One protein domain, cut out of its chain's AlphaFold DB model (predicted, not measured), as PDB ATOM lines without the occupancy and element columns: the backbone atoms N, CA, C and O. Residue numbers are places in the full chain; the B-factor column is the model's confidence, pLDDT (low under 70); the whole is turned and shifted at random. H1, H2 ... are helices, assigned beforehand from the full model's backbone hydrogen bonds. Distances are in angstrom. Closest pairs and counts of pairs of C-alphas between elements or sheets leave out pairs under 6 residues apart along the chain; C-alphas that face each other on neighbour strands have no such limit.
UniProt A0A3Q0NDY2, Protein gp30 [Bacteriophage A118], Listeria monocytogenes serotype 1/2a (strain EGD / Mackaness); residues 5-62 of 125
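AT A GLANCE: This is residues 5 to 62 of the 125 residues of the protein "Protein gp30 [Bacteriophage A118]" of Listeria monocytogenes serotype 1/2a (strain EGD / Mackaness) (UniProt A0A3Q0NDY2). One long straight helix, H2, runs the whole length of the model; the shorter helix H1 packs slantwise on its first half, while the loop of residues 17 to 36 swings round to the side of H2 away from H1. Residues 51 to 62 of H2 stick out of this small body as a bare arm. The printed part has 58 residues with two named helices, H1 then H2 along the chain, and no named strand: the class is all helix. It is only just loose, close to compact, with a radius of gyration of the C-alphas of 12.8 A, and elongated, spanning 40 by 24 by 17 A.

IN THESE COORDINATES: H2 holds residues 37 to 62 and measures 37.1 A from its first C-alpha, at (-20.430, 49.111, 33.113), to its last, at (-52.289, 37.624, 18.053). H1 holds residues 5 to 16, 16.3 A from first to last C-alpha, and begins with C-alpha 5 at (-24.793, 41.366, 21.002).

HOW THE PARTS SIT: H2 touches H1 with residues 37 to 48 alone. The closest C-alphas of the two are those of Ala 11 and Leu 41, 4.6 A apart. The helices run opposite ways at a steep tilt of 42 degrees and form a helical hairpin. In H1 and H2 every O i to N i+4 pair is within hydrogen-bond range.

THE WHOLE: The two C-alphas farthest apart are those of Glu 34 and Ile 62, 40.6 A. Residues 51 to 62 of H2 stand free; the body without them spans 24 by 20 by 15 A. The link from H1 to H2 is long, with 20 residues. The printed part has no cut. Its mean pLDDT is 93.7, and no printed residue is under 70.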
ATOM      1  N   ALA A   5     -25.646  40.350  21.609       95.62
ATOM      2  CA  ALA A   5     -24.793  41.366  21.002       95.62
ATOM      3  C   ALA A   5     -25.402  42.763  21.166       95.62
ATOM      4  O   ALA A   5     -24.706  43.685  21.584       95.62
ATOM      5  N   GLU A   6     -26.710  42.894  20.932       95.50
ATOM      6  CA  GLU A   6     -27.410  44.170  21.102       95.50
ATOM      7  C   GLU A   6     -27.478  44.595  22.571       95.50
ATOM      8  O   GLU A   6     -27.209  45.750  22.883       95.50
ATOM      9  N   ILE A   7     -27.716  43.654  23.494       97.12
ATOM     10  CA  ILE A   7     -27.668  43.927  24.941       97.12
ATOM     11  C   ILE A   7     -26.299  44.486  25.340       97.12
ATOM     12  O   ILE A   7     -26.210  45.467  26.078       97.12
ATOM     13  N   MET A   8     -25.222  43.876  24.840       97.56
ATOM     14  CA  MET A   8     -23.865  44.296  25.177       97.56
ATOM     15  C   MET A   8     -23.515  45.653  24.563       97.56
ATOM     16  O   MET A   8     -22.900  46.488  25.223       97.56
ATOM     17  N   LYS A   9     -23.963  45.902  23.330       97.75
ATOM     18  CA  LYS A   9     -23.834  47.196  22.656       97.75
ATOM     19  C   LYS A   9     -24.604  48.293  23.393       97.75
ATOM     20  O   LYS A   9     -24.051  49.361  23.623       97.75
ATOM     21  N   GLN A  10     -25.837  48.027  23.819       97.25
ATOM     22  CA  GLN A  10     -26.646  48.958  24.608       97.25
ATOM     23  C   GLN A  10     -25.966  49.291  25.942       97.25
ATOM     24  O   GLN A  10     -25.813  50.465  26.274       97.25
ATOM     25  N   ALA A  11     -25.487  48.276  26.665       97.62
ATOM     26  CA  ALA A  11     -24.741  48.465  27.907       97.62
ATOM     27  C   ALA A  11     -23.476  49.313  27.701       97.62
ATOM     28  O   ALA A  11     -23.191  50.209  28.495       97.62
ATOM     29  N   TRP A  12     -22.733  49.046  26.623       97.88
ATOM     30  CA  TRP A  12     -21.525  49.780  26.258       97.88
ATOM     31  C   TRP A  12     -21.814  51.237  25.896       97.88
ATOM     32  O   TRP A  12     -21.100  52.129  26.353       97.88
ATOM     33  N   ASN A  13     -22.865  51.479  25.114       97.44
ATOM     34  CA  ASN A  13     -23.291  52.821  24.728       97.44
ATOM     35  C   ASN A  13     -23.693  53.632  25.953       97.44
ATOM     36  O   ASN A  13     -23.188  54.733  26.140       97.44
ATOM     37  N   TRP A  14     -24.535  53.066  26.823       97.44
ATOM     38  CA  TRP A  14     -24.892  53.736  28.063       97.44
ATOM     39  C   TRP A  14     -23.663  54.031  28.897       97.44
ATOM     40  O   TRP A  14     -23.499  55.175  29.276       97.44
ATOM     41  N   PHE A  15     -22.773  53.064  29.126       97.31
ATOM     42  CA  PHE A  15     -21.578  53.273  29.943       97.31
ATOM     43  C   PHE A  15     -20.660  54.386  29.407       97.31
ATOM     44  O   PHE A  15     -20.261  55.252  30.183       97.31
ATOM     45  N   ASN A  16     -20.361  54.393  28.104       97.00
ATOM     46  CA  ASN A  16     -19.370  55.308  27.522       97.00
ATOM     47  C   ASN A  16     -19.916  56.680  27.123       97.00
ATOM     48  O   ASN A  16     -19.130  57.614  26.986       97.00
ATOM     49  N   ASP A  17     -21.224  56.828  26.916       95.31
ATOM     50  CA  ASP A  17     -21.794  58.124  26.551       95.31
ATOM     51  C   ASP A  17     -21.867  59.041  27.776       95.31
ATOM     52  O   ASP A  17     -22.668  58.820  28.684       95.31
ATOM     53  N   SER A  18     -21.040  60.087  27.813       91.94
ATOM     54  CA  SER A  18     -21.010  61.062  28.908       91.94
ATOM     55  C   SER A  18     -22.305  61.861  29.065       91.94
ATOM     56  O   SER A  18     -22.504  62.470  30.111       91.94
ATOM     57  N   ASN A  19     -23.178  61.869  28.054       94.75
ATOM     58  CA  ASN A  19     -24.463  62.566  28.108       94.75
ATOM     59  C   ASN A  19     -25.560  61.740  28.784       94.75
ATOM     60  O   ASN A  19     -26.590  62.297  29.148       94.75
ATOM     61  N   VAL A  20     -25.350  60.431  28.954       93.75
ATOM     62  CA  VAL A  20     -26.299  59.541  29.629       93.75
ATOM     63  C   VAL A  20     -25.957  59.489  31.112       93.75
ATOM     64  O   VAL A  20     -24.906  58.970  31.499       93.75
ATOM     65  N   TRP A  21     -26.851  59.975  31.958       94.25
ATOM     66  CA  TRP A  21     -26.760  59.841  33.407       94.25
ATOM     67  C   TRP A  21     -27.394  58.529  33.858       94.25
ATOM     68  O   TRP A  21     -28.218  57.938  33.165       94.25
ATOM     69  N   LEU A  22     -27.026  58.051  35.050       93.12
ATOM     70  CA  LEU A  22     -27.638  56.841  35.608       93.12
ATOM     71  C   LEU A  22     -29.160  56.989  35.758       93.12
ATOM     72  O   LEU A  22     -29.892  56.037  35.513       93.12
ATOM     73  N   SER A  23     -29.621  58.190  36.113       92.31
ATOM     74  CA  SER A  23     -31.039  58.544  36.217       92.31
ATOM     75  C   SER A  23     -31.798  58.466  34.894       92.31
ATOM     76  O   SER A  23     -33.016  58.335  34.916       92.31
ATOM     77  N   ASP A  24     -31.098  58.532  33.760       93.19
ATOM     78  CA  ASP A  24     -31.714  58.469  32.430       93.19
ATOM     79  C   ASP A  24     -31.969  57.016  31.997       93.19
ATOM     80  O   ASP A  24     -32.659  56.757  31.010       93.19
ATOM     81  N   ILE A  25     -31.402  56.047  32.722       95.06
ATOM     82  CA  ILE A  25     -31.561  54.624  32.446       95.06
ATOM     83  C   ILE A  25     -32.737  54.103  33.275       95.06
ATOM     84  O   ILE A  25     -32.567  53.689  34.418       95.06
ATOM     85  N   GLU A  26     -33.922  54.065  32.670       94.62
ATOM     86  CA  GLU A  26     -35.173  53.604  33.299       94.62
ATOM     87  C   GLU A  26     -35.047  52.232  33.987       94.62
ATOM     88  O   GLU A  26     -35.596  51.998  35.061       94.62
ATOM     89  N   TRP A  27     -34.262  51.328  33.395       95.94
ATOM     90  CA  TRP A  27     -34.059  49.966  33.897       95.94
ATOM     91  C   TRP A  27     -32.925  49.822  34.922       95.94
ATOM     92  O   TRP A  27     -32.601  48.697  35.327       95.94
ATOM     93  N   ALA A  28     -32.287  50.925  35.324       93.75
ATOM     94  CA  ALA A  28     -31.371  50.932  36.455       93.75
ATOM     95  C   ALA A  28     -32.153  50.792  37.769       93.75
ATOM     96  O   ALA A  28     -33.278  51.267  37.913       93.75
ATOM     97  N   SER A  29     -31.574  50.108  38.755       91.56
ATOM     98  CA  SER A  29     -32.227  49.977  40.054       91.56
ATOM     99  C   SER A  29     -32.026  51.241  40.881       91.56
ATOM    100  O   SER A  29     -30.939  51.809  40.885       91.56
ATOM    101  N   TYR A  30     -33.020  51.607  41.689       88.31
ATOM    102  CA  TYR A  30     -32.895  52.702  42.659       88.31
ATOM    103  C   TYR A  30     -31.742  52.502  43.665       88.31
ATOM    104  O   TYR A  30     -31.311  53.451  44.312       88.31
ATOM    105  N   THR A  31     -31.258  51.265  43.832       91.81
ATOM    106  CA  THR A  31     -30.110  50.946  44.693       91.81
ATOM    107  C   THR A  31     -28.761  51.165  44.013       91.81
ATOM    108  O   THR A  31     -27.732  51.136  44.690       91.81
ATOM    109  N   ASP A  32     -28.738  51.307  42.687       91.38
ATOM    110  CA  ASP A  32     -27.515  51.502  41.921       91.38
ATOM    111  C   ASP A  32     -27.066  52.968  42.096       91.38
ATOM    112  O   ASP A  32     -27.832  53.899  41.864       91.38
ATOM    113  N   LYS A  33     -25.835  53.181  42.581       90.31
ATOM    114  CA  LYS A  33     -25.336  54.517  42.976       90.31
ATOM    115  C   LYS A  33     -24.443  55.178  41.933       90.31
ATOM    116  O   LYS A  33     -24.301  56.395  41.922       90.31
ATOM    117  N   GLU A  34     -23.819  54.371  41.084       93.06
ATOM    118  CA  GLU A  34     -22.818  54.815  40.123       93.06
ATOM    119  C   GLU A  34     -23.051  54.163  38.768       93.06
ATOM    120  O   GLU A  34     -23.406  52.983  38.662       93.06
ATOM    121  N   LYS A  35     -22.794  54.939  37.718       94.75
ATOM    122  CA  LYS A  35     -22.888  54.507  36.329       94.75
ATOM    123  C   LYS A  35     -21.666  53.668  35.941       94.75
ATOM    124  O   LYS A  35     -20.777  54.099  35.213       94.75
ATOM    125  N   THR A  36     -21.613  52.453  36.463       96.62
ATOM    126  CA  THR A  36     -20.584  51.473  36.110       96.62
ATOM    127  C   THR A  36     -21.042  50.616  34.935       96.62
ATOM    128  O   THR A  36     -22.239  50.443  34.701       96.62
ATOM    129  N   PHE A  37     -20.094  50.014  34.213       96.38
ATOM    130  CA  PHE A  37     -20.430  49.111  33.113       96.38
ATOM    131  C   PHE A  37     -21.316  47.938  33.568       96.38
ATOM    132  O   PHE A  37     -22.234  47.544  32.853       96.38
ATOM    133  N   SER A  38     -21.099  47.408  34.777       96.75
ATOM    134  CA  SER A  38     -21.923  46.328  35.333       96.75
ATOM    135  C   SER A  38     -23.368  46.766  35.594       96.75
ATOM    136  O   SER A  38     -24.290  45.998  35.310       96.75
ATOM    137  N   VAL A  39     -23.584  47.999  36.065       97.38
ATOM    138  CA  VAL A  39     -24.922  48.591  36.237       97.38
ATOM    139  C   VAL A  39     -25.603  48.791  34.883       97.38
ATOM    140  O   VAL A  39     -26.735  48.339  34.703       97.38
ATOM    141  N   CYS A  40     -24.907  49.364  33.896       97.31
ATOM    142  CA  CYS A  40     -25.437  49.513  32.537       97.31
ATOM    143  C   CYS A  40     -25.785  48.156  31.902       97.31
ATOM    144  O   CYS A  40     -26.817  48.024  31.246       97.31
ATOM    145  N   LEU A  41     -24.970  47.122  32.139       97.88
ATOM    146  CA  LEU A  41     -25.227  45.768  31.651       97.88
ATOM    147  C   LEU A  41     -26.449  45.132  32.316       97.88
ATOM    148  O   LEU A  41     -27.294  44.557  31.631       97.88
ATOM    149  N   LYS A  42     -26.572  45.251  33.640       97.12
ATOM    150  CA  LYS A  42     -27.744  44.786  34.393       97.12
ATOM    151  C   LYS A  42     -29.021  45.459  33.883       97.12
ATOM    152  O   LYS A  42     -30.000  44.760  33.628       97.12
ATOM    153  N   ALA A  43     -28.992  46.775  33.671       97.00
ATOM    154  CA  ALA A  43     -30.114  47.524  33.118       97.00
ATOM    155  C   ALA A  43     -30.462  47.079  31.686       97.00
ATOM    156  O   ALA A  43     -31.631  46.862  31.381       97.00
ATOM    157  N   ALA A  44     -29.465  46.853  30.824       97.12
ATOM    158  CA  ALA A  44     -29.701  46.426  29.441       97.12
ATOM    159  C   ALA A  44     -30.339  45.030  29.386       97.12
ATOM    160  O   ALA A  44     -31.228  44.767  28.577       97.12
ATOM    161  N   TRP A  45     -29.942  44.142  30.299       97.50
ATOM    162  CA  TRP A  45     -30.599  42.850  30.485       97.50
ATOM    163  C   TRP A  45     -32.032  42.973  30.997       97.50
ATOM    164  O   TRP A  45     -32.892  42.212  30.556       97.50
ATOM    165  N   SER A  46     -32.293  43.880  31.939       96.06
ATOM    166  CA  SER A  46     -33.649  44.144  32.434       96.06
ATOM    167  C   SER A  46     -34.559  44.639  31.313       96.06
ATOM    168  O   SER A  46     -35.623  44.055  31.117       96.06
ATOM    169  N   LYS A  47     -34.088  45.604  30.515       95.56
ATOM    170  CA  LYS A  47     -34.779  46.090  29.318       95.56
ATOM    171  C   LYS A  47     -35.112  44.958  28.349       95.56
ATOM    172  O   LYS A  47     -36.272  44.731  28.028       95.56
ATOM    173  N   ALA A  48     -34.115  44.169  27.954       94.94
ATOM    174  CA  ALA A  48     -34.327  43.081  27.000       94.94
ATOM    175  C   ALA A  48     -35.287  41.994  27.525       94.94
ATOM    176  O   ALA A  48     -35.989  41.349  26.749       94.94
ATOM    177  N   LYS A  49     -35.331  41.758  28.846       94.31
ATOM    178  CA  LYS A  49     -36.320  40.859  29.476       94.31
ATOM    179  C   LYS A  49     -37.736  41.398  29.380       94.31
ATOM    180  O   LYS A  49     -38.658  40.602  29.224       94.31
ATOM    181  N   GLU A  50     -37.907  42.701  29.528       93.00
ATOM    182  CA  GLU A  50     -39.200  43.348  29.367       93.00
ATOM    183  C   GLU A  50     -39.662  43.285  27.913       93.00
ATOM    184  O   GLU A  50     -40.715  42.708  27.659       93.00
ATOM    185  N   GLU A  51     -38.817  43.697  26.965       91.94
ATOM    186  CA  GLU A  51     -39.107  43.635  25.524       91.94
ATOM    187  C   GLU A  51     -39.493  42.213  25.079       91.94
ATOM    188  O   GLU A  51     -40.499  42.008  24.404       91.94
ATOM    189  N   VAL A  52     -38.751  41.184  25.513       90.75
ATOM    190  CA  VAL A  52     -39.096  39.786  25.195       90.75
ATOM    191  C   VAL A  52     -40.454  39.391  25.779       90.75
ATOM    192  O   VAL A  52     -41.225  38.704  25.110       90.75
ATOM    193  N   LYS A  53     -40.777  39.815  27.006       90.62
ATOM    194  CA  LYS A  53     -42.084  39.527  27.614       90.62
ATOM    195  C   LYS A  53     -43.220  40.244  26.894       90.62
ATOM    196  O   LYS A  53     -44.309  39.680  26.805       90.62
ATOM    197  N   GLU A  54     -43.004  41.467  26.428       88.56
ATOM    198  CA  GLU A  54     -43.992  42.217  25.652       88.56
ATOM    199  C   GLU A  54     -44.260  41.544  24.312       88.56
ATOM    200  O   GLU A  54     -45.414  41.235  24.018       88.56
ATOM    201  N   VAL A  55     -43.206  41.173  23.584       86.88
ATOM    202  CA  VAL A  55     -43.325  40.409  22.334       86.88
ATOM    203  C   VAL A  55     -44.045  39.077  22.568       86.88
ATOM    204  O   VAL A  55     -44.944  38.708  21.819       86.88
ATOM    205  N   GLU A  56     -43.725  38.345  23.639       86.75
ATOM    206  CA  GLU A  56     -44.436  37.103  23.971       86.75
ATOM    207  C   GLU A  56     -45.919  37.327  24.299       86.75
ATOM    208  O   GLU A  56     -46.760  36.487  23.960       86.75
ATOM    209  N   LYS A  57     -46.258  38.426  24.984       87.25
ATOM    210  CA  LYS A  57     -47.653  38.801  25.250       87.25
ATOM    211  C   LYS A  57     -48.377  39.138  23.953       87.25
ATOM    212  O   LYS A  57     -49.504  38.682  23.774       87.25
ATOM    213  N   GLU A  58     -47.734  39.876  23.058       86.38
ATOM    214  CA  GLU A  58     -48.282  40.253  21.759       86.38
ATOM    215  C   GLU A  58     -48.514  39.028  20.870       86.38
ATOM    216  O   GLU A  58     -49.629  38.822  20.403       86.38
ATOM    217  N   ILE A  59     -47.544  38.116  20.756       84.00
ATOM    218  CA  ILE A  59     -47.711  36.846  20.027       84.00
ATOM    219  C   ILE A  59     -48.866  36.018  20.617       84.00
ATOM    220  O   ILE A  59     -49.700  35.463  19.892       84.00
ATOM    221  N   LYS A  60     -48.965  35.933  21.951       86.00
ATOM    222  CA  LYS A  60     -50.083  35.245  22.625       86.00
ATOM    223  C   LYS A  60     -51.427  35.923  22.368       86.00
ATOM    224  O   LYS A  60     -52.444  35.233  22.306       86.00
ATOM    225  N   HIS A  61     -51.444  37.245  22.246       88.44
ATOM    226  CA  HIS A  61     -52.633  38.003  21.889       88.44
ATOM    227  C   HIS A  61     -53.029  37.731  20.432       88.44
ATOM    228  O   HIS A  61     -54.156  37.311  20.181       88.44
ATOM    229  N   ILE A  62     -52.091  37.867  19.490       88.88
ATOM    230  CA  ILE A  62     -52.289  37.624  18.053       88.88
ATOM    231  C   ILE A  62     -52.811  36.208  17.805       88.88
ATOM    232  O   ILE A  62     -53.855  36.040  17.178       88.88
TER     233      ILE A  62